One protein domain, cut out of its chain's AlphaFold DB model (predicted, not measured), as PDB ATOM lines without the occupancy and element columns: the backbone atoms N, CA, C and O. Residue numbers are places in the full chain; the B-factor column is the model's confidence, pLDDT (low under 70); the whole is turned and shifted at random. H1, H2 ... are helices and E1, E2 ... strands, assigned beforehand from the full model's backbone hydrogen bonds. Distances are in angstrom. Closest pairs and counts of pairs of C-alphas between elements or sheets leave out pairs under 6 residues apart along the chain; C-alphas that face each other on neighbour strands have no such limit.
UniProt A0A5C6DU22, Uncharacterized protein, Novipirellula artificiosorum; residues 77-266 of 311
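What this domain is: This is residues 77 to 266 of the 311 residues of an uncharacterized protein of Novipirellula artificiosorum (UniProt A0A5C6DU22). Four helices, H1, H2, H4 and H5, stand side by side in an up-and-down bundle, with H4 and H5 only loosely joined, and a small three-stranded sheet, E3 E4 E5, covers H5 on one side of it. Two hairpins lengthen the sheet part: the long E1 E2 stretches lengthwise past the start of H5, and the tiny E6 E7 lies far out beyond E5; the short H3 sits at one end of the bundle, by H2 and H5. The printed part has 190 residues, with seven named strands followed by five named helices along the chain, and its class is mixed, helices and strands. The order E3 - E4 - E5 is antiparallel throughout. The whole is compact, with a radius of gyration of the C-alphas of 17.8 A and spans of 53 by 42 by 31 A.

How they stand to each other: Start at E1, residues 77 to 84, and E2, residues 90 to 99: they form an antiparallel hairpin, and you find N 81 and O 94 2.7 A apart. Next look at E3, residues 103 to 107, E4, residues 117 to 122, and E5, residues 125 to 130, a meander, each strand the antiparallel neighbour of the one before. Between E3 and E4, N 104 and O 121 are 2.9 A apart; between E4 and E5, N 127 and O 120 are 2.8 A apart. Residues 127 to 128 of E5 also pair, antiparallel, with residues 146 to 147. E5 runs on into E6, residues 133 to 135, at 37 degrees across a break of 2 residues, and E6 forms a hairpin with E7, residues 139 to 141, where N 135 and O 139 are 3.0 A apart. Now find H1, residues 156 to 177, and H2, residues 184 to 206, a helical hairpin: they touch, closest at the C-alphas of Glu 164 and Ala 198, 5.1 A, at a shallow tilt of 22 degrees, opposite ways. With residues 197 to 205 alone, H2 touches H3, residues 210 to 217, closest at the C-alphas of Ile 201 and Met 213, 5.3 A. With residues 187 to 197 alone, H2 touches H4, residues 220 to 231, closest at the C-alphas of Thr 187 and Val 227, 5.8 A. Last comes H5, residues 247 to 265, which touches H1, closest at the C-alphas of Leu 159 and Leu 261, 5.7 A. H4 and H5, a helical hairpin, only just touch, with 3 pairs of C-alphas within 8 A, while H2 and H5 are apart. H5 is on the sheet E3 E4 E5 at a height over the sheet of 7.5 A, and on the local plane it runs across the strands, at 75 degrees to E3. The closest C-alphas of E3 and H5 are those of His 105 and Ala 256, 4.2 A. In each of the five helices every O i to N i+4 pair is within hydrogen-bond range.

Where its parts are: Find C-alpha 77 at (152.602, 93.127, 168.513), where E1 begins; it is 21.7 A long, and E2 is 26.2 A. The shorter strands E3, E4 and E5 measure 10.8 A, 16.0 A and 16.4 A. H1 starts at C-alpha 156, (174.406, 97.349, 185.926), and runs 30.9 A; H2 runs 33.1 A, H4 16.8 A. H5, 26.4 A long, ends at C-alpha 265, (171.923, 102.375, 190.182).

The domain as a whole: Look for the two C-alphas farthest apart at His 87 and Asn 208, 57.6 A. The printed part has no cut. The links E7 to H1, residues 142 to 155, and H4 to H5, residues 232 to 246, are long. The mean pLDDT of the printed part is 88.7; 18 residues are under 70, among them residues 92 to 101.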
ATOM      1  N   ASP A  77     153.168  93.022 169.850       67.31
ATOM      2  CA  ASP A  77     152.602  93.127 168.513       67.31
ATOM      3  C   ASP A  77     153.488  94.058 167.686       67.31
ATOM      4  O   ASP A  77     153.605  95.255 167.942       67.31
ATOM      5  N   HIS A  78     154.157  93.461 166.707       67.25
ATOM      6  CA  HIS A  78     155.011  94.154 165.759       67.25
ATOM      7  C   HIS A  78     154.142  94.722 164.634       67.25
ATOM      8  O   HIS A  78     153.552  93.956 163.867       67.25
ATOM      9  N   HIS A  79     154.073  96.047 164.505       71.44
ATOM     10  CA  HIS A  79     153.312  96.698 163.441       71.44
ATOM     11  C   HIS A  79     154.231  97.468 162.497       71.44
ATOM     12  O   HIS A  79     154.869  98.447 162.882       71.44
ATOM     13  N   ASP A  80     154.236  97.062 161.229       67.88
ATOM     14  CA  ASP A  80     154.828  97.839 160.145       67.88
ATOM     15  C   ASP A  80     153.763  98.745 159.521       67.88
ATOM     16  O   ASP A  80     152.750  98.283 159.000       67.88
ATOM     17  N   HIS A  81     154.010 100.049 159.530       71.06
ATOM     18  CA  HIS A  81     153.164 101.063 158.907       71.06
ATOM     19  C   HIS A  81     153.825 101.545 157.638       71.06
ATOM     20  O   HIS A  81     154.896 102.142 157.676       71.06
ATOM     21  N   VAL A  82     153.186 101.336 156.496       75.12
ATOM     22  CA  VAL A  82     153.643 101.937 155.246       75.12
ATOM     23  C   VAL A  82     153.192 103.397 155.225       75.12
ATOM     24  O   VAL A  82     152.004 103.692 155.296       75.12
ATOM     25  N   ILE A  83     154.141 104.326 155.135       62.97
ATOM     26  CA  ILE A  83     153.846 105.752 154.990       62.97
ATOM     27  C   ILE A  83     153.688 106.035 153.498       62.97
ATOM     28  O   ILE A  83     154.622 105.801 152.725       62.97
ATOM     29  N   GLN A  84     152.524 106.547 153.103       76.25
ATOM     30  CA  GLN A  84     152.219 106.924 151.724       76.25
ATOM     31  C   GLN A  84     152.095 108.444 151.566       76.25
ATOM     32  O   GLN A  84     151.678 109.136 152.495       76.25
ATOM     33  N   ASP A  85     152.479 108.969 150.401       68.75
ATOM     34  CA  ASP A  85     152.211 110.363 150.040       68.75
ATOM     35  C   ASP A  85     150.741 110.571 149.619       68.75
ATOM     36  O   ASP A  85     149.957 109.627 149.509       68.75
ATOM     37  N   SER A  86     150.351 111.819 149.334       66.94
ATOM     38  CA  SER A  86     148.990 112.157 148.886       66.94
ATOM     39  C   SER A  86     148.581 111.515 147.550       66.94
ATOM     40  O   SER A  86     147.433 111.651 147.134       66.94
ATOM     41  N   HIS A  87     149.512 110.863 146.853       79.75
ATOM     42  CA  HIS A  87     149.299 110.169 145.587       79.75
ATOM     43  C   HIS A  87     149.341 108.638 145.753       79.75
ATOM     44  O   HIS A  87     149.212 107.922 144.761       79.75
ATOM     45  N   GLY A  88     149.494 108.132 146.985       79.00
ATOM     46  CA  GLY A  88     149.552 106.703 147.297       79.00
ATOM     47  C   GLY A  88     150.926 106.061 147.085       79.00
ATOM     48  O   GLY A  88     151.035 104.836 147.109       79.00
ATOM     49  N   HIS A  89     151.992 106.837 146.862       75.75
ATOM     50  CA  HIS A  89     153.338 106.278 146.748       75.75
ATOM     51  C   HIS A  89     153.910 105.961 148.128       75.75
ATOM     52  O   HIS A  89     153.916 106.821 149.006       75.75
ATOM     53  N   ASN A  90     154.468 104.761 148.301       73.12
ATOM     54  CA  ASN A  90     155.173 104.379 149.525       73.12
ATOM     55  C   ASN A  90     156.452 105.221 149.679       73.12
ATOM     56  O   ASN A  90     157.428 105.014 148.957       73.12
ATOM     57  N   ILE A  91     156.450 106.150 150.634       70.88
ATOM     58  CA  ILE A  91     157.582 107.030 150.956       70.88
ATOM     59  C   ILE A  91     158.364 106.572 152.192       70.88
ATOM     60  O   ILE A  91     159.436 107.101 152.479       70.88
ATOM     61  N   GLY A  92     157.868 105.567 152.914       66.31
ATOM     62  CA  GLY A  92     158.582 104.980 154.040       66.31
ATOM     63  C   GLY A  92     157.847 103.805 154.667       66.31
ATOM     64  O   GLY A  92     156.714 103.498 154.305       66.31
ATOM     65  N   VAL A  93     158.510 103.160 155.624       68.06
ATOM     66  CA  VAL A  93     157.896 102.201 156.546       68.06
ATOM     67  C   VAL A  93     158.279 102.627 157.961       68.06
ATOM     68  O   VAL A  93     159.463 102.809 158.250       68.06
ATOM     69  N   GLN A  94     157.285 102.839 158.815       63.19
ATOM     70  CA  GLN A  94     157.434 103.077 160.242       63.19
ATOM     71  C   GLN A  94     157.058 101.802 160.980       63.19
ATOM     72  O   GLN A  94     155.912 101.385 160.953       63.19
ATOM     73  N   HIS A  95     158.020 101.204 161.660       64.81
ATOM     74  CA  HIS A  95     157.778 100.083 162.554       64.81
ATOM     75  C   HIS A  95     157.478 100.617 163.956       64.81
ATOM     76  O   HIS A  95     158.191 101.513 164.419       64.81
ATOM     77  N   HIS A  96     156.456 100.097 164.629       60.50
ATOM     78  CA  HIS A  96     156.314 100.271 166.070       60.50
ATOM     79  C   HIS A  96     155.847  98.981 166.737       60.50
ATOM     80  O   HIS A  96     155.075  98.210 166.166       60.50
ATOM     81  N   ASP A  97     156.304  98.795 167.969       62.22
ATOM     82  CA  ASP A  97     156.017  97.627 168.785       62.22
ATOM     83  C   ASP A  97     154.984  98.004 169.847       62.22
ATOM     84  O   ASP A  97     155.240  98.850 170.705       62.22
ATOM     85  N   VAL A  98     153.802  97.385 169.807       66.19
ATOM     86  CA  VAL A  98     152.790  97.550 170.854       66.19
ATOM     87  C   VAL A  98     152.956  96.434 171.872       66.19
ATOM     88  O   VAL A  98     152.763  95.253 171.588       66.19
ATOM     89  N   VAL A  99     153.296  96.811 173.102       59.41
ATOM     90  CA  VAL A  99     153.326  95.871 174.222       59.41
ATOM     91  C   VAL A  99     151.949  95.841 174.874       59.41
ATOM     92  O   VAL A  99     151.531  96.782 175.549       59.41
ATOM     93  N   HIS A 100     151.232  94.738 174.708       56.66
ATOM     94  CA  HIS A 100     149.990  94.513 175.435       56.66
ATOM     95  C   HIS A 100     150.317  94.043 176.864       56.66
ATOM     96  O   HIS A 100     151.281  93.309 177.055       56.66
ATOM     97  N   GLN A 101     149.473  94.405 177.849       63.97
ATOM     98  CA  GLN A 101     149.468  93.933 179.263       63.97
ATOM     99  C   GLN A 101     150.002  94.876 180.356       63.97
ATOM    100  O   GLN A 101     150.376  94.430 181.444       63.97
ATOM    101  N   GLY A 102     149.962  96.194 180.135       72.12
ATOM    102  CA  GLY A 102     150.320  97.162 181.183       72.12
ATOM    103  C   GLY A 102     151.797  97.097 181.579       72.12
ATOM    104  O   GLY A 102     152.157  97.465 182.698       72.12
ATOM    105  N   TRP A 103     152.625  96.580 180.671       81.50
ATOM    106  CA  TRP A 103     154.071  96.694 180.729       81.50
ATOM    107  C   TRP A 103     154.482  98.009 180.075       81.50
ATOM    108  O   TRP A 103     153.920  98.402 179.055       81.50
ATOM    109  N   SER A 104     155.476  98.672 180.646       83.94
ATOM    110  CA  SER A 104     156.161  99.815 180.046       83.94
ATOM    111  C   SER A 104     157.673  99.599 180.102       83.94
ATOM    112  O   SER A 104     158.145  98.681 180.778       83.94
ATOM    113  N   HIS A 105     158.437 100.407 179.359       84.69
ATOM    114  CA  HIS A 105     159.906 100.366 179.336       84.69
ATOM    115  C   HIS A 105     160.461  98.943 179.152       84.69
ATOM    116  O   HIS A 105     161.191  98.421 180.000       84.69
ATOM    117  N   VAL A 106     160.063  98.278 178.067       88.00
ATOM    118  CA  VAL A 106     160.518  96.916 177.776       88.00
ATOM    119  C   VAL A 106     161.884  96.949 177.097       88.00
ATOM    120  O   VAL A 106     162.050  97.577 176.058       88.00
ATOM    121  N   VAL A 107     162.848  96.221 177.659       88.38
ATOM    122  CA  VAL A 107     164.171  96.003 177.060       88.38
ATOM    123  C   VAL A 107     164.258  94.542 176.607       88.38
ATOM    124  O   VAL A 107     164.284  93.648 177.462       88.38
ATOM    125  N   PRO A 108     164.291  94.261 175.292       86.50
ATOM    126  CA  PRO A 108     164.231  92.905 174.756       86.50
ATOM    127  C   PRO A 108     165.507  92.121 175.063       86.50
ATOM    128  O   PRO A 108     166.574  92.687 175.269       86.50
ATOM    129  N   SER A 109     165.422  90.793 175.068       85.44
ATOM    130  CA  SER A 109     166.528  89.925 175.497       85.44
ATOM    131  C   SER A 109     167.661  89.729 174.490       85.44
ATOM    132  O   SER A 109     168.688  89.159 174.844       85.44
ATOM    133  N   ASN A 110     167.503  90.193 173.252       79.94
ATOM    134  CA  ASN A 110     168.374  89.879 172.118       79.94
ATOM    135  C   ASN A 110     169.150  91.094 171.577       79.94
ATOM    136  O   ASN A 110     169.399  91.190 170.374       79.94
ATOM    137  N   ILE A 111     169.569  92.011 172.449       80.19
ATOM    138  CA  ILE A 111     170.463  93.111 172.061       80.19
ATOM    139  C   ILE A 111     171.885  92.551 171.904       80.19
ATOM    140  O   ILE A 111     172.401  91.894 172.807       80.19
ATOM    141  N   HIS A 112     172.499  92.780 170.739       78.50
ATOM    142  CA  HIS A 112     173.784  92.208 170.316       78.50
ATOM    143  C   HIS A 112     174.829  92.104 171.440       78.50
ATOM    144  O   HIS A 112     175.320  93.119 171.928       78.50
ATOM    145  N   GLY A 113     175.222  90.870 171.773       71.25
ATOM    146  CA  GLY A 113     176.347  90.581 172.670       71.25
ATOM    147  C   GLY A 113     176.040  90.620 174.168       71.25
ATOM    148  O   GLY A 113     176.942  90.323 174.945       71.25
ATOM    149  N   HIS A 114     174.802  90.923 174.567       77.19
ATOM    150  CA  HIS A 114     174.421  91.083 175.975       77.19
ATOM    151  C   HIS A 114     173.583  89.919 176.515       77.19
ATOM    152  O   HIS A 114     173.047  89.107 175.757       77.19
ATOM    153  N   SER A 115     173.556  89.795 177.846       67.06
ATOM    154  CA  SER A 115     173.135  88.605 178.595       67.06
ATOM    155  C   SER A 115     171.667  88.244 178.334       67.06
ATOM    156  O   SER A 115     170.853  89.130 178.061       67.06
ATOM    157  N   PRO A 116     171.269  86.962 178.416       73.50
ATOM    158  CA  PRO A 116     169.965  86.547 177.945       73.50
ATOM    159  C   PRO A 116     168.933  86.814 179.054       73.50
ATOM    160  O   PRO A 116     168.732  86.007 179.961       73.50
ATOM    161  N   GLY A 117     168.260  87.960 178.970       87.44
ATOM    162  CA  GLY A 117     167.150  88.337 179.842       87.44
ATOM    163  C   GLY A 117     166.447  89.609 179.376       87.44
ATOM    164  O   GLY A 117     167.005  90.389 178.607       87.44
ATOM    165  N   GLN A 118     165.194  89.771 179.780       92.12
ATOM    166  CA  GLN A 118     164.330  90.893 179.427       92.12
ATOM    167  C   GLN A 118     164.052  91.748 180.656       92.12
ATOM    168  O   GLN A 118     163.836  91.220 181.748       92.12
ATOM    169  N   TYR A 119     163.980  93.057 180.454       93.88
ATOM    170  CA  TYR A 119     163.566  93.998 181.484       93.88
ATOM    171  C   TYR A 119     162.222  94.613 181.123       93.88
ATOM    172  O   TYR A 119     161.918  94.788 179.944       93.88
ATOM    173  N   TYR A 120     161.398  94.908 182.122       93.38
ATOM    174  CA  TYR A 120     160.120  95.590 181.925       93.38
ATOM    175  C   TYR A 120     159.646  96.249 183.222       93.38
ATOM    176  O   TYR A 120     160.039  95.849 184.319       93.38
ATOM    177  N   VAL A 121     158.790  97.256 183.100       89.88
ATOM    178  CA  VAL A 121     158.119  97.911 184.223       89.88
ATOM    179  C   VAL A 121     156.664  97.462 184.254       89.88
ATOM    180  O   VAL A 121     155.980  97.495 183.238       89.88
ATOM    181  N   GLN A 122     156.174  97.038 185.416       91.00
ATOM    182  CA  GLN A 122     154.769  96.684 185.629       91.00
ATOM    183  C   GLN A 122     154.308  97.259 186.968       91.00
ATOM    184  O   GLN A 122     154.941  97.035 187.995       91.00
ATOM    185  N   GLY A 123     153.211  98.022 186.974       89.06
ATOM    186  CA  GLY A 123     152.680  98.606 188.214       89.06
ATOM    187  C   GLY A 123     153.693  99.474 188.974       89.06
ATOM    188  O   GLY A 123     153.749  99.411 190.200       89.06
ATOM    189  N   ASN A 124     154.514 100.251 188.253       88.50
ATOM    190  CA  ASN A 124     155.579 101.102 188.807       88.50
ATOM    191  C   ASN A 124     156.710 100.336 189.535       88.50
ATOM    192  O   ASN A 124     157.434 100.901 190.361       88.50
ATOM    193  N   GLN A 125     156.850  99.040 189.251       93.06
ATOM    194  CA  GLN A 125     157.955  98.200 189.706       93.06
ATOM    195  C   GLN A 125     158.769  97.716 188.508       93.06
ATOM    196  O   GLN A 125     158.210  97.377 187.466       93.06
ATOM    197  N   TYR A 126     160.085  97.673 188.684       93.88
ATOM    198  CA  TYR A 126     161.039  97.217 187.681       93.88
ATOM    199  C   TYR A 126     161.264  95.715 187.840       93.88
ATOM    200  O   TYR A 126     161.468  95.229 188.956       93.88
ATOM    201  N   PHE A 127     161.235  94.979 186.736       95.00
ATOM    202  CA  PHE A 127     161.402  93.534 186.709       95.00
ATOM    203  C   PHE A 127     162.487  93.116 185.727       95.00
ATOM    204  O   PHE A 127     162.670  93.726 184.675       95.00
ATOM    205  N   TYR A 128     163.148  92.013 186.067       94.69
ATOM    206  CA  TYR A 128     164.046  91.264 185.207       94.69
ATOM    207  C   TYR A 128     163.511  89.840 185.042       94.69
ATOM    208  O   TYR A 128     163.253  89.135 186.023       94.69
ATOM    209  N   SER A 129     163.340  89.405 183.799       92.50
ATOM    210  CA  SER A 129     162.980  88.038 183.436       92.50
ATOM    211  C   SER A 129     164.181  87.378 182.757       92.50
ATOM    212  O   SER A 129     164.528  87.760 181.637       92.50
ATOM    213  N   PRO A 130     164.835  86.395 183.402       89.56
ATOM    214  CA  PRO A 130     165.939  85.675 182.782       89.56
ATOM    215  C   PRO A 130     165.437  84.921 181.553       89.56
ATOM    216  O   PRO A 130     164.353  84.332 181.577       89.56
ATOM    217  N   SER A 131     166.242  84.879 180.499       84.25
ATOM    218  CA  SER A 131     165.939  84.042 179.346       84.25
ATOM    219  C   SER A 131     165.946  82.572 179.768       84.25
ATOM    220  O   SER A 131     166.797  82.157 180.567       84.25
ATOM    221  N   PRO A 132     165.010  81.757 179.257       79.25
ATOM    222  CA  PRO A 132     164.962  80.345 179.585       79.25
ATOM    223  C   PRO A 132     166.265  79.659 179.165       79.25
ATOM    224  O   PRO A 132     166.571  79.524 177.980       79.25
ATOM    225  N   ALA A 133     167.022  79.170 180.146       74.69
ATOM    226  CA  ALA A 133     168.156  78.306 179.875       74.69
ATOM    227  C   ALA A 133     167.650  76.985 179.275       74.69
ATOM    228  O   ALA A 133     166.762  76.328 179.831       74.69
ATOM    229  N   ALA A 134     168.225  76.584 178.141       73.19
ATOM    230  CA  ALA A 134     168.008  75.256 177.590       73.19
ATOM    231  C   ALA A 134     168.643  74.228 178.539       73.19
ATOM    232  O   ALA A 134     169.866  74.099 178.605       73.19
ATOM    233  N   VAL A 135     167.824  73.494 179.294       74.88
ATOM    234  CA  VAL A 135     168.316  72.389 180.119       74.88
ATOM    235  C   VAL A 135     168.491  71.168 179.216       74.88
ATOM    236  O   VAL A 135     167.623  70.869 178.387       74.88
ATOM    237  N   ASN A 136     169.621  70.465 179.368       77.19
ATOM    238  CA  ASN A 136     169.946  69.235 178.638       77.19
ATOM    239  C   ASN A 136     168.713  68.323 178.508       77.19
ATOM    240  O   ASN A 136     168.143  67.888 179.509       77.19
ATOM    241  N   GLY A 137     168.299  68.053 177.266       78.38
ATOM    242  CA  GLY A 137     167.076  67.303 176.959       78.38
ATOM    243  C   GLY A 137     165.876  68.152 176.518       78.38
ATOM    244  O   GLY A 137     164.760  67.641 176.510       78.38
ATOM    245  N   GLY A 138     166.079  69.427 176.157       74.69
ATOM    246  CA  GLY A 138     165.042  70.272 175.547       74.69
ATOM    247  C   GLY A 138     163.954  70.736 176.518       74.69
ATOM    248  O   GLY A 138     162.889  71.175 176.087       74.69
ATOM    249  N   ARG A 139     164.197  70.630 177.830       71.31
ATOM    250  CA  ARG A 139     163.305  71.184 178.852       71.31
ATOM    251  C   ARG A 139     163.740  72.612 179.150       71.31
ATOM    252  O   ARG A 139     164.872  72.845 179.556       71.31
ATOM    253  N   TYR A 140     162.830  73.555 178.966       72.69
ATOM    254  CA  TYR A 140     163.042  74.953 179.314       72.69
ATOM    255  C   TYR A 140     162.418  75.199 180.682       72.69
ATOM    256  O   TYR A 140     161.208  75.046 180.853       72.69
ATOM    257  N   THR A 141     163.231  75.547 181.676       70.88
ATOM    258  CA  THR A 141     162.712  76.072 182.941       70.88
ATOM    259  C   THR A 141     162.662  77.585 182.818       70.88
ATOM    260  O   THR A 141     163.710  78.231 182.801       70.88
ATOM    261  N   SER A 142     161.459  78.148 182.698       69.81
ATOM    262  CA  SER A 142     161.284  79.597 182.775       69.81
ATOM    263  C   SER A 142     161.551  80.033 184.213       69.81
ATOM    264  O   SER A 142     160.870  79.588 185.142       69.81
ATOM    265  N   ALA A 143     162.589  80.840 184.411       81.50
ATOM    266  CA  ALA A 143     162.823  81.462 185.698       81.50
ATOM    267  C   ALA A 143     161.719  82.495 185.952       81.50
ATOM    268  O   ALA A 143     161.333  83.251 185.060       81.50
ATOM    269  N   LYS A 144     161.199  82.524 187.181       87.56
ATOM    270  CA  LYS A 144     160.198  83.519 187.569       87.56
ATOM    271  C   LYS A 144     160.811  84.925 187.444       87.56
ATOM    272  O   LYS A 144     161.942  85.099 187.906       87.56
ATOM    273  N   PRO A 145     160.085  85.919 186.897       91.50
ATOM    274  CA  PRO A 145     160.537  87.303 186.926       91.50
ATOM    275  C   PRO A 145     160.873  87.759 188.350       91.50
ATOM    276  O   PRO A 145     160.135  87.468 189.299       91.50
ATOM    277  N   ALA A 146     161.993  88.461 188.490       93.31
ATOM    278  CA  ALA A 146     162.489  89.008 189.744       93.31
ATOM    279  C   ALA A 146     162.343  90.533 189.744       93.31
ATOM    280  O   ALA A 146     162.569  91.179 188.724       93.31
ATOM    281  N   VAL A 147     161.977  91.108 190.889       95.19
ATOM    282  CA  VAL A 147     161.951  92.567 191.065       95.19
ATOM    283  C   VAL A 147     163.390  93.084 191.077       95.19
ATOM    284  O   VAL A 147     164.231  92.535 191.791       95.19
ATOM    285  N   VAL A 148     163.663  94.146 190.322       94.81
ATOM    286  CA  VAL A 148     164.937  94.872 190.330       94.81
ATOM    287  C   VAL A 148     164.843  95.976 191.387       94.81
ATOM    288  O   VAL A 148     164.138  96.967 191.172       94.81
ATOM    289  N   PRO A 149     165.492  95.821 192.556       95.62
ATOM    290  CA  PRO A 149     165.398  96.812 193.617       95.62
ATOM    291  C   PRO A 149     166.100  98.110 193.212       95.62
ATOM    292  O   PRO A 149     167.175  98.087 192.611       95.62
ATOM    293  N   PHE A 150     165.515  99.239 193.607       95.88
ATOM    294  CA  PHE A 150     166.116 100.550 193.398       95.88
ATOM    295  C   PHE A 150     167.476 100.644 194.115       95.88
ATOM    296  O   PHE A 150     167.551 100.462 195.334       95.88
ATOM    297  N   GLY A 151     168.550 100.921 193.373       95.88
ATOM    298  CA  GLY A 151     169.918 100.975 193.897       95.88
ATOM    299  C   GLY A 151     170.555  99.612 194.194       95.88
ATOM    300  O   GLY A 151     171.459  99.547 195.032       95.88
ATOM    301  N   GLY A 152     170.075  98.537 193.561       96.06
ATOM    302  CA  GLY A 152     170.573  97.172 193.730       96.06
ATOM    303  C   GLY A 152     171.952  96.889 193.126       96.06
ATOM    304  O   GLY A 152     172.683  96.080 193.692       96.06
ATOM    305  N   PHE A 153     172.321  97.559 192.029       96.62
ATOM    306  CA  PHE A 153     173.522  97.281 191.221       96.62
ATOM    307  C   PHE A 153     173.646  95.821 190.754       96.62
ATOM    308  O   PHE A 153     174.753  95.304 190.613       96.62
ATOM    309  N   ASN A 154     172.528  95.119 190.567       95.12
ATOM    310  CA  ASN A 154     172.555  93.700 190.195       95.12
ATOM    311  C   ASN A 154     172.572  93.495 188.680       95.12
ATOM    312  O   ASN A 154     172.896  92.404 188.222       95.12
ATOM    313  N   GLN A 155     172.161  94.511 187.922       95.50
ATOM    314  CA  GLN A 155     171.943  94.446 186.475       95.50
ATOM    315  C   GLN A 155     172.793  95.486 185.728       95.50
ATOM    316  O   GLN A 155     172.642  95.671 184.524       95.50
ATOM    317  N   THR A 156     173.682  96.185 186.440       95.69
ATOM    318  CA  THR A 156     174.406  97.349 185.926       95.69
ATOM    319  C   THR A 156     175.347  96.986 184.777       95.69
ATOM    320  O   THR A 156     175.372  97.715 183.788       95.69
ATOM    321  N   GLU A 157     176.073  95.864 184.859       95.38
ATOM    322  CA  GLU A 157     176.958  95.379 183.782       95.38
ATOM    323  C   GLU A 157     176.173  95.193 182.472       95.38
ATOM    324  O   GLU A 157     176.476  95.822 181.461       95.38
ATOM    325  N   ASP A 158     175.090  94.411 182.516       94.50
ATOM    326  CA  ASP A 158     174.263  94.114 181.344       94.50
ATOM    327  C   ASP A 158     173.554  95.366 180.797       94.50
ATOM    328  O   ASP A 158     173.605  95.640 179.597       94.50
ATOM    329  N   LEU A 159     172.923  96.171 181.659       96.00
ATOM    330  CA  LEU A 159     172.187  97.368 181.237       96.00
ATOM    331  C   LEU A 159     173.108  98.459 180.674       96.00
ATOM    332  O   LEU A 159     172.760  99.090 179.675       96.00
ATOM    333  N   SER A 160     174.282  98.681 181.275       96.12
ATOM    334  CA  SER A 160     175.243  99.676 180.775       96.12
ATOM    335  C   SER A 160     175.848  99.264 179.434       96.12
ATOM    336  O   SER A 160     175.904 100.084 178.515       96.12
ATOM    337  N   GLY A 161     176.189  97.982 179.270       94.62
ATOM    338  CA  GLY A 161     176.639  97.441 177.993       94.62
ATOM    339  C   GLY A 161     175.575  97.565 176.897       94.62
ATOM    340  O   GLY A 161     175.874  97.998 175.781       94.62
ATOM    341  N   ARG A 162     174.311  97.234 177.201       94.94
ATOM    342  CA  ARG A 162     173.186  97.382 176.257       94.94
ATOM    343  C   ARG A 162     172.976  98.831 175.845       94.94
ATOM    344  O   ARG A 162     172.791  99.094 174.656       94.94
ATOM    345  N   LEU A 163     173.032  99.752 176.806       96.31
ATOM    346  CA  LEU A 163     172.898 101.183 176.554       96.31
ATOM    347  C   LEU A 163     173.997 101.680 175.605       96.31
ATOM    348  O   LEU A 163     173.698 102.380 174.638       96.31
ATOM    349  N   GLU A 164     175.251 101.272 175.833       95.94
ATOM    350  CA  GLU A 164     176.377 101.601 174.952       95.94
ATOM    351  C   GLU A 164     176.151 101.083 173.522       95.94
ATOM    352  O   GLU A 164     176.281 101.847 172.560       95.94
ATOM    353  N   THR A 165     175.758  99.812 173.370       94.31
ATOM    354  CA  THR A 165     175.472  99.212 172.057       94.31
ATOM    355  C   THR A 165     174.354  99.962 171.327       94.31
ATOM    356  O   THR A 165     174.516 100.314 170.157       94.31
ATOM    357  N   LEU A 166     173.234 100.240 172.003       95.19
ATOM    358  CA  LEU A 166     172.087 100.922 171.401       95.19
ATOM    359  C   LEU A 166     172.422 102.357 170.974       95.19
ATOM    360  O   LEU A 166     172.048 102.769 169.876       95.19
ATOM    361  N   LEU A 167     173.157 103.109 171.799       97.19
ATOM    362  CA  LEU A 167     173.578 104.474 171.464       97.19
ATOM    363  C   LEU A 167     174.568 104.501 170.297       97.19
ATOM    364  O   LEU A 167     174.496 105.383 169.439       97.19
ATOM    365  N   ASN A 168     175.463 103.516 170.214       96.00
ATOM    366  CA  ASN A 168     176.341 103.369 169.060       96.00
ATOM    367  C   ASN A 168     175.541 103.075 167.775       96.00
ATOM    368  O   ASN A 168     175.786 103.694 166.738       96.00
ATOM    369  N   ASP A 169     174.547 102.187 167.845       94.31
ATOM    370  CA  ASP A 169     173.654 101.887 166.719       94.31
ATOM    371  C   ASP A 169     172.786 103.088 166.316       94.31
ATOM    372  O   ASP A 169     172.539 103.291 165.121       94.31
ATOM    373  N   LEU A 170     172.340 103.902 167.277       96.69
ATOM    374  CA  LEU A 170     171.660 105.169 167.014       96.69
ATOM    375  C   LEU A 170     172.587 106.118 166.253       96.69
ATOM    376  O   LEU A 170     172.223 106.581 165.178       96.69
ATOM    377  N   LEU A 171     173.800 106.372 166.752       97.69
ATOM    378  CA  LEU A 171     174.748 107.297 166.120       97.69
ATOM    379  C   LEU A 171     175.132 106.876 164.703       97.69
ATOM    380  O   LEU A 171     175.223 107.716 163.806       97.69
ATOM    381  N   LEU A 172     175.335 105.581 164.469       95.44
ATOM    382  CA  LEU A 172     175.567 105.070 163.123       95.44
ATOM    383  C   LEU A 172     174.356 105.338 162.216       95.44
ATOM    384  O   LEU A 172     174.530 105.788 161.082       95.44
ATOM    385  N   ASP A 173     173.136 105.112 162.703       95.94
ATOM    386  CA  ASP A 173     171.910 105.370 161.943       95.94
ATOM    387  C   ASP A 173     171.742 106.859 161.620       95.94
ATOM    388  O   ASP A 173     171.555 107.213 160.455       95.94
ATOM    389  N   LEU A 174     171.920 107.736 162.618       95.62
ATOM    390  CA  LEU A 174     171.908 109.191 162.453       95.62
ATOM    391  C   LEU A 174     172.886 109.620 161.350       95.62
ATOM    392  O   LEU A 174     172.508 110.322 160.409       95.62
ATOM    393  N   HIS A 175     174.133 109.149 161.435       97.25
ATOM    394  CA  HIS A 175     175.200 109.518 160.508       97.25
ATOM    395  C   HIS A 175     174.887 109.138 159.056       97.25
ATOM    396  O   HIS A 175     175.050 109.961 158.149       97.25
ATOM    397  N   TYR A 176     174.451 107.898 158.821       96.00
ATOM    398  CA  TYR A 176     174.204 107.418 157.462       96.00
ATOM    399  C   TYR A 176     172.861 107.896 156.909       96.00
ATOM    400  O   TYR A 176     172.789 108.262 155.740       96.00
ATOM    401  N   ASN A 177     171.801 107.917 157.716       95.38
ATOM    402  CA  ASN A 177     170.441 108.030 157.191       95.38
ATOM    403  C   ASN A 177     169.744 109.366 157.473       95.38
ATOM    404  O   ASN A 177     168.692 109.618 156.884       95.38
ATOM    405  N   TYR A 178     170.305 110.221 158.337       97.19
ATOM    406  CA  TYR A 178     169.619 111.429 158.813       97.19
ATOM    407  C   TYR A 178     170.425 112.728 158.707       97.19
ATOM    408  O   TYR A 178     169.895 113.792 159.021       97.19
ATOM    409  N   ARG A 179     171.664 112.680 158.201       97.44
ATOM    410  CA  ARG A 179     172.566 113.846 158.088       97.44
ATOM    411  C   ARG A 179     172.020 115.057 157.317       97.44
ATOM    412  O   ARG A 179     172.600 116.134 157.383       97.44
ATOM    413  N   HIS A 180     170.972 114.872 156.517       97.38
ATOM    414  CA  HIS A 180     170.338 115.925 155.717       97.38
ATOM    415  C   HIS A 180     169.270 116.716 156.482       97.38
ATOM    416  O   HIS A 180     168.816 117.739 155.975       97.38
ATOM    417  N   ASN A 181     168.845 116.256 157.663       96.88
ATOM    418  CA  ASN A 181     167.834 116.950 158.456       96.88
ATOM    419  C   ASN A 181     168.415 118.220 159.097       96.88
ATOM    420  O   ASN A 181     169.587 118.284 159.478       96.88
ATOM    421  N   ARG A 182     167.585 119.260 159.220       97.12
ATOM    422  CA  ARG A 182     167.956 120.491 159.929       97.12
ATOM    423  C   ARG A 182     168.192 120.169 161.410       97.12
ATOM    424  O   ARG A 182     167.429 119.410 161.986       97.12
ATOM    425  N   GLY A 183     169.224 120.767 162.005       95.94
ATOM    426  CA  GLY A 183     169.601 120.508 163.403       95.94
ATOM    427  C   GLY A 183     170.541 119.314 163.582       95.94
ATOM    428  O   GLY A 183     171.132 119.177 164.642       95.94
ATOM    429  N   PHE A 184     170.792 118.521 162.526       97.75
ATOM    430  CA  PHE A 184     171.582 117.290 162.619       97.75
ATOM    431  C   PHE A 184     172.899 117.432 163.388       97.75
ATOM    432  O   PHE A 184     173.201 116.591 164.221       97.75
ATOM    433  N   ALA A 185     173.691 118.471 163.116       97.38
ATOM    434  CA  ALA A 185     175.004 118.621 163.741       97.38
ATOM    435  C   ALA A 185     174.932 118.795 165.269       97.38
ATOM    436  O   ALA A 185     175.799 118.284 165.972       97.38
ATOM    437  N   GLU A 186     173.912 119.499 165.764       97.06
ATOM    438  CA  GLU A 186     173.686 119.748 167.191       97.06
ATOM    439  C   GLU A 186     173.193 118.471 167.875       97.06
ATOM    440  O   GLU A 186     173.913 117.909 168.700       97.06
ATOM    441  N   THR A 187     172.068 117.921 167.409       97.94
ATOM    442  CA  THR A 187     171.475 116.681 167.931       97.94
ATOM    443  C   THR A 187     172.446 115.492 167.855       97.94
ATOM    444  O   THR A 187     172.506 114.664 168.760       97.94
ATOM    445  N   TYR A 188     173.261 115.389 166.795       97.75
ATOM    446  CA  TYR A 188     174.294 114.351 166.683       97.75
ATOM    447  C   TYR A 188     175.405 114.529 167.724       97.75
ATOM    448  O   TYR A 188     175.881 113.544 168.287       97.75
ATOM    449  N   GLY A 189     175.821 115.772 167.987       96.81
ATOM    450  CA  GLY A 189     176.800 116.084 169.028       96.81
ATOM    451  C   GLY A 189     176.290 115.725 170.424       96.81
ATOM    452  O   GLY A 189     177.031 115.151 171.217       96.81
ATOM    453  N   GLU A 190     175.019 115.994 170.705       97.81
ATOM    454  CA  GLU A 190     174.350 115.616 171.954       97.81
ATOM    455  C   GLU A 190     174.186 114.100 172.098       97.81
ATOM    456  O   GLU A 190     174.539 113.530 173.131       97.81
ATOM    457  N   ALA A 191     173.760 113.410 171.038       97.19
ATOM    458  CA  ALA A 191     173.701 111.950 171.020       97.19
ATOM    459  C   ALA A 191     175.087 111.313 171.242       97.19
ATOM    460  O   ALA A 191     175.204 110.258 171.868       97.19
ATOM    461  N   TYR A 192     176.160 111.961 170.774       96.88
ATOM    462  CA  TYR A 192     177.526 111.510 171.035       96.88
ATOM    463  C   TYR A 192     177.902 111.648 172.513       96.88
ATOM    464  O   TYR A 192     178.506 110.738 173.078       96.88
ATOM    465  N   GLN A 193     177.486 112.738 173.163       97.19
ATOM    466  CA  GLN A 193     177.671 112.908 174.606       97.19
ATOM    467  C   GLN A 193     176.958 111.804 175.398       97.19
ATOM    468  O   GLN A 193     177.523 111.299 176.367       97.19
ATOM    469  N   LEU A 194     175.766 111.374 174.968       97.62
ATOM    470  CA  LEU A 194     175.080 110.224 175.571       97.62
ATOM    471  C   LEU A 194     175.913 108.938 175.450       97.62
ATOM    472  O   LEU A 194     176.056 108.213 176.436       97.62
ATOM    473  N   LEU A 195     176.506 108.662 174.279       97.75
ATOM    474  CA  LEU A 195     177.387 107.498 174.101       97.75
ATOM    475  C   LEU A 195     178.625 107.574 175.010       97.75
ATOM    476  O   LEU A 195     179.010 106.565 175.601       97.75
ATOM    477  N   ASP A 196     179.243 108.747 175.144       96.94
ATOM    478  CA  ASP A 196     180.386 108.936 176.045       96.94
ATOM    479  C   ASP A 196     180.003 108.690 177.510       96.94
ATOM    480  O   ASP A 196     180.770 108.080 178.260       96.94
ATOM    481  N   VAL A 197     178.799 109.102 177.917       97.31
ATOM    482  CA  VAL A 197     178.264 108.786 179.246       97.31
ATOM    483  C   VAL A 197     178.053 107.282 179.416       97.31
ATOM    484  O   VAL A 197     178.478 106.738 180.435       97.31
ATOM    485  N   ALA A 198     177.466 106.591 178.435       97.25
ATOM    486  CA  ALA A 198     177.258 105.143 178.503       97.25
ATOM    487  C   ALA A 198     178.582 104.375 178.636       97.25
ATOM    488  O   ALA A 198     178.728 103.560 179.546       97.25
ATOM    489  N   LYS A 199     179.586 104.719 177.818       96.81
ATOM    490  CA  LYS A 199     180.951 104.170 177.917       96.81
ATOM    491  C   LYS A 199     181.577 104.423 179.281       96.81
ATOM    492  O   LYS A 199     182.211 103.541 179.855       96.81
ATOM    493  N   TYR A 200     181.417 105.637 179.804       97.44
ATOM    494  CA  TYR A 200     181.934 105.984 181.121       97.44
ATOM    495  C   TYR A 200     181.271 105.151 182.224       97.44
ATOM    496  O   TYR A 200     181.969 104.661 183.106       97.44
ATOM    497  N   ILE A 201     179.946 104.975 182.184       97.19
ATOM    498  CA  ILE A 201     179.210 104.168 183.167       97.19
ATOM    499  C   ILE A 201     179.655 102.709 183.096       97.19
ATOM    500  O   ILE A 201     179.952 102.129 184.136       97.19
ATOM    501  N   HIS A 202     179.769 102.147 181.894       94.88
ATOM    502  CA  HIS A 202     180.234 100.778 181.690       94.88
ATOM    503  C   HIS A 202     181.671 100.580 182.216       94.88
ATOM    504  O   HIS A 202     181.957  99.632 182.940       94.88
ATOM    505  N   ALA A 203     182.573 101.537 181.975       95.94
ATOM    506  CA  ALA A 203     183.912 101.507 182.564       95.94
ATOM    507  C   ALA A 203     183.905 101.688 184.097       95.94
ATOM    508  O   ALA A 203     184.722 101.090 184.800       95.94
ATOM    509  N   ALA A 204     183.019 102.528 184.640       97.06
ATOM    510  CA  ALA A 204     182.874 102.730 186.082       97.06
ATOM    511  C   ALA A 204     182.314 101.483 186.785       97.06
ATOM    512  O   ALA A 204     182.732 101.190 187.906       97.06
ATOM    513  N   GLU A 205     181.436 100.731 186.120       96.19
ATOM    514  CA  GLU A 205     180.927  99.432 186.567       96.19
ATOM    515  C   GLU A 205     182.082  98.450 186.792       96.19
ATOM    516  O   GLU A 205     182.261  97.980 187.916       96.19
ATOM    517  N   HIS A 206     182.963  98.277 185.802       95.75
ATOM    518  CA  HIS A 206     184.134  97.402 185.926       95.75
ATOM    519  C   HIS A 206     185.084  97.815 187.066       95.75
ATOM    520  O   HIS A 206     185.769  96.981 187.662       95.75
ATOM    521  N   ASN A 207     185.111  99.107 187.408       97.12
ATOM    522  CA  ASN A 207     185.888  99.652 188.523       97.12
ATOM    523  C   ASN A 207     185.126  99.671 189.861       97.12
ATOM    524  O   ASN A 207     185.678 100.110 190.870       97.12
ATOM    525  N   ASN A 208     183.879  99.195 189.897       96.81
ATOM    526  CA  ASN A 208     182.975  99.260 191.048       96.81
ATOM    527  C   ASN A 208     182.736 100.693 191.586       96.81
ATOM    528  O   ASN A 208     182.406 100.874 192.764       96.81
ATOM    529  N   ASP A 209     182.858 101.726 190.745       97.88
ATOM    530  CA  ASP A 209     182.676 103.127 191.147       97.88
ATOM    531  C   ASP A 209     181.200 103.553 191.084       97.88
ATOM    532  O   ASP A 209     180.712 104.212 190.160       97.88
ATOM    533  N   ARG A 210     180.459 103.172 192.126       97.31
ATOM    534  CA  ARG A 210     179.018 103.441 192.242       97.31
ATOM    535  C   ARG A 210     178.668 104.927 192.309       97.31
ATOM    536  O   ARG A 210     177.576 105.313 191.896       97.31
ATOM    537  N   GLN A 211     179.555 105.761 192.854       96.56
ATOM    538  CA  GLN A 211     179.303 107.201 192.966       96.56
ATOM    539  C   GLN A 211     179.473 107.886 191.613       96.56
ATOM    540  O   GLN A 211     178.633 108.707 191.237       96.56
ATOM    541  N   ALA A 212     180.495 107.496 190.849       95.62
ATOM    542  CA  ALA A 212     180.681 107.961 189.483       95.62
ATOM    543  C   ALA A 212     179.469 107.637 188.596       95.62
ATOM    544  O   ALA A 212     178.994 108.521 187.881       95.62
ATOM    545  N   MET A 213     178.929 106.414 188.685       96.94
ATOM    546  CA  MET A 213     177.738 106.016 187.922       96.94
ATOM    547  C   MET A 213     176.519 106.889 188.256       96.94
ATOM    548  O   MET A 213     175.902 107.460 187.357       96.94
ATOM    549  N   ARG A 214     176.216 107.077 189.549       96.12
ATOM    550  CA  ARG A 214     175.101 107.934 189.999       96.12
ATOM    551  C   ARG A 214     175.245 109.375 189.529       96.12
ATOM    552  O   ARG A 214     174.290 109.957 189.020       96.12
ATOM    553  N   SER A 215     176.442 109.940 189.690       95.00
ATOM    554  CA  SER A 215     176.711 111.331 189.329       95.00
ATOM    555  C   SER A 215     176.535 111.593 187.837       95.00
ATOM    556  O   SER A 215     176.163 112.707 187.474       95.00
ATOM    557  N   LYS A 216     176.832 110.616 186.973       95.19
ATOM    558  CA  LYS A 216     176.686 110.777 185.523       95.19
ATOM    559  C   LYS A 216     175.256 110.566 185.043       95.19
ATOM    560  O   LYS A 216     174.784 111.351 184.225       95.19
ATOM    561  N   LEU A 217     174.546 109.581 185.590       94.88
ATOM    562  CA  LEU A 217     173.174 109.276 185.175       94.88
ATOM    563  C   LEU A 217     172.177 110.405 185.474       94.88
ATOM    564  O   LEU A 217     171.280 110.634 184.671       94.88
ATOM    565  N   GLY A 218     172.357 111.159 186.566       89.06
ATOM    566  CA  GLY A 218     171.383 112.170 187.009       89.06
ATOM    567  C   GLY A 218     171.055 113.292 186.010       89.06
ATOM    568  O   GLY A 218     169.984 113.875 186.105       89.06
ATOM    569  N   GLY A 219     171.941 113.595 185.054       88.12
ATOM    570  CA  GLY A 219     171.689 114.588 183.993       88.12
ATOM    571  C   GLY A 219     171.446 113.990 182.604       88.12
ATOM    572  O   GLY A 219     171.232 114.731 181.650       88.12
ATOM    573  N   THR A 220     171.519 112.664 182.472       95.00
ATOM    574  CA  THR A 220     171.485 111.982 181.166       95.00
ATOM    575  C   THR A 220     170.068 111.915 180.597       95.00
ATOM    576  O   THR A 220     169.889 112.076 179.397       95.00
ATOM    577  N   ASP A 221     169.069 111.740 181.463       94.50
ATOM    578  CA  ASP A 221     167.646 111.631 181.113       94.50
ATOM    579  C   ASP A 221     167.132 112.868 180.354       94.50
ATOM    580  O   ASP A 221     166.581 112.762 179.262       94.50
ATOM    581  N   GLN A 222     167.435 114.069 180.861       94.50
ATOM    582  CA  GLN A 222     167.047 115.322 180.207       94.50
ATOM    583  C   GLN A 222     167.702 115.492 178.828       94.50
ATOM    584  O   GLN A 222     167.040 115.907 177.878       94.50
ATOM    585  N   LEU A 223     168.998 115.176 178.713       96.19
ATOM    586  CA  LEU A 223     169.712 115.233 177.435       96.19
ATOM    587  C   LEU A 223     169.131 114.224 176.436       96.19
ATOM    588  O   LEU A 223     168.994 114.530 175.254       96.19
ATOM    589  N   PHE A 224     168.759 113.035 176.908       97.06
ATOM    590  CA  PHE A 224     168.140 112.014 176.076       97.06
ATOM    591  C   PHE A 224     166.774 112.459 175.535       97.06
ATOM    592  O   PHE A 224     166.547 112.366 174.329       97.06
ATOM    593  N   HIS A 225     165.902 113.008 176.384       95.94
ATOM    594  CA  HIS A 225     164.600 113.508 175.940       95.94
ATOM    595  C   HIS A 225     164.712 114.673 174.949       95.94
ATOM    596  O   HIS A 225     163.931 114.733 174.002       95.94
ATOM    597  N   HIS A 226     165.714 115.546 175.101       96.38
ATOM    598  CA  HIS A 226     165.996 116.591 174.113       96.38
ATOM    599  C   HIS A 226     166.313 115.994 172.731       96.38
ATOM    600  O   HIS A 226     165.663 116.322 171.740       96.38
ATOM    601  N   VAL A 227     167.234 115.023 172.677       97.50
ATOM    602  CA  VAL A 227     167.581 114.308 171.437       97.50
ATOM    603  C   VAL A 227     166.362 113.587 170.845       97.50
ATOM    604  O   VAL A 227     166.176 113.579 169.630       97.50
ATOM    605  N   GLN A 228     165.515 112.982 171.683       95.94
ATOM    606  CA  GLN A 228     164.286 112.297 171.266       95.94
ATOM    607  C   GLN A 228     163.276 113.247 170.620       95.94
ATOM    608  O   GLN A 228     162.679 112.900 169.598       95.94
ATOM    609  N   GLU A 229     163.093 114.437 171.191       92.81
ATOM    610  CA  GLU A 229     162.204 115.458 170.645       92.81
ATOM    611  C   GLU A 229     162.704 115.972 169.289       92.81
ATOM    612  O   GLU A 229     161.928 116.014 168.328       92.81
ATOM    613  N   ASP A 230     164.007 116.239 169.172       96.19
ATOM    614  CA  ASP A 230     164.638 116.692 167.930       96.19
ATOM    615  C   ASP A 230     164.420 115.717 166.766       96.19
ATOM    616  O   ASP A 230     164.051 116.121 165.657       96.19
ATOM    617  N   VAL A 231     164.630 114.417 167.001       96.12
ATOM    618  CA  VAL A 231     164.574 113.409 165.930       96.12
ATOM    619  C   VAL A 231     163.151 113.010 165.539       96.12
ATOM    620  O   VAL A 231     162.960 112.409 164.479       96.12
ATOM    621  N   ARG A 232     162.134 113.353 166.343       90.69
ATOM    622  CA  ARG A 232     160.735 112.942 166.118       90.69
ATOM    623  C   ARG A 232     160.176 113.421 164.776       90.69
ATOM    624  O   ARG A 232     159.341 112.743 164.183       90.69
ATOM    625  N   GLY A 233     160.633 114.578 164.295       88.44
ATOM    626  CA  GLY A 233     160.204 115.175 163.024       88.44
ATOM    627  C   GLY A 233     161.107 114.866 161.828       88.44
ATOM    628  O   GLY A 233     160.901 115.426 160.750       88.44
ATOM    629  N   TRP A 234     162.145 114.046 161.996       94.44
ATOM    630  CA  TRP A 234     163.146 113.849 160.953       94.44
ATOM    631  C   TRP A 234     162.703 112.863 159.876       94.44
ATOM    632  O   TRP A 234     162.088 111.829 160.128       94.44
ATOM    633  N   SER A 235     163.111 113.159 158.644       94.06
ATOM    634  CA  SER A 235     162.925 112.276 157.495       94.06
ATOM    635  C   SER A 235     164.132 111.355 157.326       94.06
ATOM    636  O   SER A 235     165.284 111.779 157.458       94.06
ATOM    637  N   ARG A 236     163.889 110.083 157.000       93.38
ATOM    638  CA  ARG A 236     164.955 109.110 156.737       93.38
ATOM    639  C   ARG A 236     165.318 109.107 155.253       93.38
ATOM    640  O   ARG A 236     164.471 108.822 154.415       93.38
ATOM    641  N   HIS A 237     166.590 109.324 154.927       95.75
ATOM    642  CA  HIS A 237     167.148 109.026 153.605       95.75
ATOM    643  C   HIS A 237     167.973 107.749 153.713       95.75
ATOM    644  O   HIS A 237     169.111 107.776 154.175       95.75
ATOM    645  N   HIS A 238     167.392 106.619 153.317       93.31
ATOM    646  CA  HIS A 238     168.037 105.321 153.490       93.31
ATOM    647  C   HIS A 238     169.322 105.199 152.648       93.31
ATOM    648  O   HIS A 238     169.266 105.065 151.428       93.31
ATOM    649  N   GLN A 239     170.478 105.210 153.313       94.50
ATOM    650  CA  GLN A 239     171.797 104.933 152.731       94.50
ATOM    651  C   GLN A 239     172.349 103.584 153.193       94.50
ATOM    652  O   GLN A 239     172.998 102.881 152.419       94.50
ATOM    653  N   ARG A 240     172.126 103.227 154.463       90.81
ATOM    654  CA  ARG A 240     172.634 101.988 155.054       90.81
ATOM    655  C   ARG A 240     171.706 101.501 156.156       90.81
ATOM    656  O   ARG A 240     171.393 102.250 157.075       90.81
ATOM    657  N   GLN A 241     171.331 100.227 156.127       90.44
ATOM    658  CA  GLN A 241     170.640  99.621 157.259       90.44
ATOM    659  C   GLN A 241     171.612  99.441 158.438       90.44
ATOM    660  O   GLN A 241     172.667  98.822 158.287       90.44
ATOM    661  N   ILE A 242     171.255  99.996 159.598       89.56
ATOM    662  CA  ILE A 242     172.000  99.881 160.858       89.56
ATOM    663  C   ILE A 242     171.084  99.205 161.874       89.56
ATOM    664  O   ILE A 242     170.046  99.765 162.221       89.56
ATOM    665  N   GLY A 243     171.444  98.008 162.336       84.88
ATOM    666  CA  GLY A 243     170.549  97.176 163.143       84.88
ATOM    667  C   GLY A 243     169.270  96.789 162.386       84.88
ATOM    668  O   GLY A 243     169.185  96.938 161.167       84.88
ATOM    669  N   GLN A 244     168.267  96.281 163.097       81.81
ATOM    670  CA  GLN A 244     166.967  95.905 162.514       81.81
ATOM    671  C   GLN A 244     165.887  96.975 162.725       81.81
ATOM    672  O   GLN A 244     164.863  96.960 162.054       81.81
ATOM    673  N   LEU A 245     166.141  97.924 163.622       84.56
ATOM    674  CA  LEU A 245     165.151  98.866 164.127       84.56
ATOM    675  C   LEU A 245     165.245 100.226 163.427       84.56
ATOM    676  O   LEU A 245     166.328 100.643 163.004       84.56
ATOM    677  N   GLY A 246     164.112 100.925 163.334       87.50
ATOM    678  CA  GLY A 246     164.070 102.339 162.956       87.50
ATOM    679  C   GLY A 246     164.519 103.250 164.102       87.50
ATOM    680  O   GLY A 246     164.620 102.814 165.247       87.50
ATOM    681  N   ILE A 247     164.768 104.529 163.804       93.69
ATOM    682  CA  ILE A 247     165.253 105.495 164.803       93.69
ATOM    683  C   ILE A 247     164.320 105.622 166.014       93.69
ATOM    684  O   ILE A 247     164.802 105.633 167.137       93.69
ATOM    685  N   ILE A 248     162.999 105.650 165.802       90.44
ATOM    686  CA  ILE A 248     162.018 105.817 166.884       90.44
ATOM    687  C   ILE A 248     162.058 104.619 167.834       90.44
ATOM    688  O   ILE A 248     162.279 104.799 169.025       90.44
ATOM    689  N   THR A 249     161.983 103.402 167.297       87.38
ATOM    690  CA  THR A 249     162.089 102.175 168.097       87.38
ATOM    691  C   THR A 249     163.434 102.085 168.824       87.38
ATOM    692  O   THR A 249     163.495 101.657 169.971       87.38
ATOM    693  N   LYS A 250     164.539 102.529 168.203       92.69
ATOM    694  CA  LYS A 250     165.836 102.618 168.895       92.69
ATOM    695  C   LYS A 250     165.787 103.576 170.079       92.69
ATOM    696  O   LYS A 250     166.318 103.228 171.127       92.69
ATOM    697  N   MET A 251     165.165 104.747 169.926       95.25
ATOM    698  CA  MET A 251     165.004 105.699 171.028       95.25
ATOM    699  C   MET A 251     164.181 105.084 172.163       95.25
ATOM    700  O   MET A 251     164.633 105.116 173.298       95.25
ATOM    701  N   GLU A 252     163.059 104.426 171.872       90.88
ATOM    702  CA  GLU A 252     162.244 103.744 172.893       90.88
ATOM    703  C   GLU A 252     163.049 102.683 173.666       90.88
ATOM    704  O   GLU A 252     162.969 102.601 174.893       90.88
ATOM    705  N   LEU A 253     163.884 101.901 172.971       91.44
ATOM    706  CA  LEU A 253     164.762 100.927 173.624       91.44
ATOM    707  C   LEU A 253     165.862 101.579 174.464       91.44
ATOM    708  O   LEU A 253     166.206 101.053 175.526       91.44
ATOM    709  N   ILE A 254     166.432 102.694 174.001       96.12
ATOM    710  CA  ILE A 254     167.430 103.455 174.761       96.12
ATOM    711  C   ILE A 254     166.790 104.025 176.024       96.12
ATOM    712  O   ILE A 254     167.354 103.844 177.098       96.12
ATOM    713  N   GLU A 255     165.608 104.632 175.914       95.62
ATOM    714  CA  GLU A 255     164.836 105.177 177.035       95.62
ATOM    715  C   GLU A 255     164.543 104.097 178.078       95.62
ATOM    716  O   GLU A 255     164.884 104.236 179.253       95.62
ATOM    717  N   ALA A 256     163.990 102.964 177.634       94.06
ATOM    718  CA  ALA A 256     163.712 101.829 178.500       94.06
ATOM    719  C   ALA A 256     164.981 101.338 179.213       94.06
ATOM    720  O   ALA A 256     164.985 101.162 180.433       94.06
ATOM    721  N   THR A 257     166.075 101.155 178.471       96.31
ATOM    722  CA  THR A 257     167.353 100.690 179.030       96.31
ATOM    723  C   THR A 257     167.925 101.696 180.028       96.31
ATOM    724  O   THR A 257     168.383 101.299 181.100       96.31
ATOM    725  N   LEU A 258     167.858 102.991 179.710       96.94
ATOM    726  CA  LEU A 258     168.306 104.076 180.574       96.94
ATOM    727  C   LEU A 258     167.517 104.096 181.885       96.94
ATOM    728  O   LEU A 258     168.123 104.157 182.952       96.94
ATOM    729  N   HIS A 259     166.192 103.971 181.838       96.06
ATOM    730  CA  HIS A 259     165.357 103.977 183.042       96.06
ATOM    731  C   HIS A 259     165.583 102.740 183.918       96.06
ATOM    732  O   HIS A 259     165.703 102.871 185.139       96.06
ATOM    733  N   HIS A 260     165.735 101.547 183.328       96.06
ATOM    734  CA  HIS A 260     166.134 100.345 184.081       96.06
ATOM    735  C   HIS A 260     167.500 100.522 184.751       96.06
ATOM    736  O   HIS A 260     167.659 100.171 185.921       96.06
ATOM    737  N   LEU A 261     168.469 101.105 184.038       97.00
ATOM    738  CA  LEU A 261     169.804 101.382 184.567       97.00
ATOM    739  C   LEU A 261     169.755 102.405 185.709       97.00
ATOM    740  O   LEU A 261     170.388 102.210 186.746       97.00
ATOM    741  N   MET A 262     168.971 103.472 185.555       97.06
ATOM    742  CA  MET A 262     168.756 104.481 186.593       97.06
ATOM    743  C   MET A 262     168.118 103.869 187.841       97.06
ATOM    744  O   MET A 262     168.613 104.107 188.945       97.06
ATOM    745  N   ASN A 263     167.106 103.008 187.688       96.12
ATOM    746  CA  ASN A 263     166.534 102.265 188.809       96.12
ATOM    747  C   ASN A 263     167.581 101.368 189.489       96.12
ATOM    748  O   ASN A 263     167.758 101.463 190.702       96.12
ATOM    749  N   ASP A 264     168.324 100.544 188.742       96.94
ATOM    750  CA  ASP A 264     169.314  99.623 189.323       96.94
ATOM    751  C   ASP A 264     170.458 100.362 190.047       96.94
ATOM    752  O   ASP A 264     170.903  99.923 191.107       96.94
ATOM    753  N   VAL A 265     170.881 101.532 189.555       97.00
ATOM    754  CA  VAL A 265     171.923 102.375 190.182       97.00
ATOM    755  C   VAL A 265     171.373 103.241 191.336       97.00
ATOM    756  O   VAL A 265     172.119 103.697 192.221       97.00
ATOM    757  N   GLY A 266     170.053 103.425 191.391       96.12
ATOM    758  CA  GLY A 266     169.361 104.198 192.419       96.12
ATOM    759  C   GLY A 266     169.367 105.702 192.144       96.12
ATOM    760  O   GLY A 266     169.586 106.497 193.059       96.12
TER     761      GLY A 266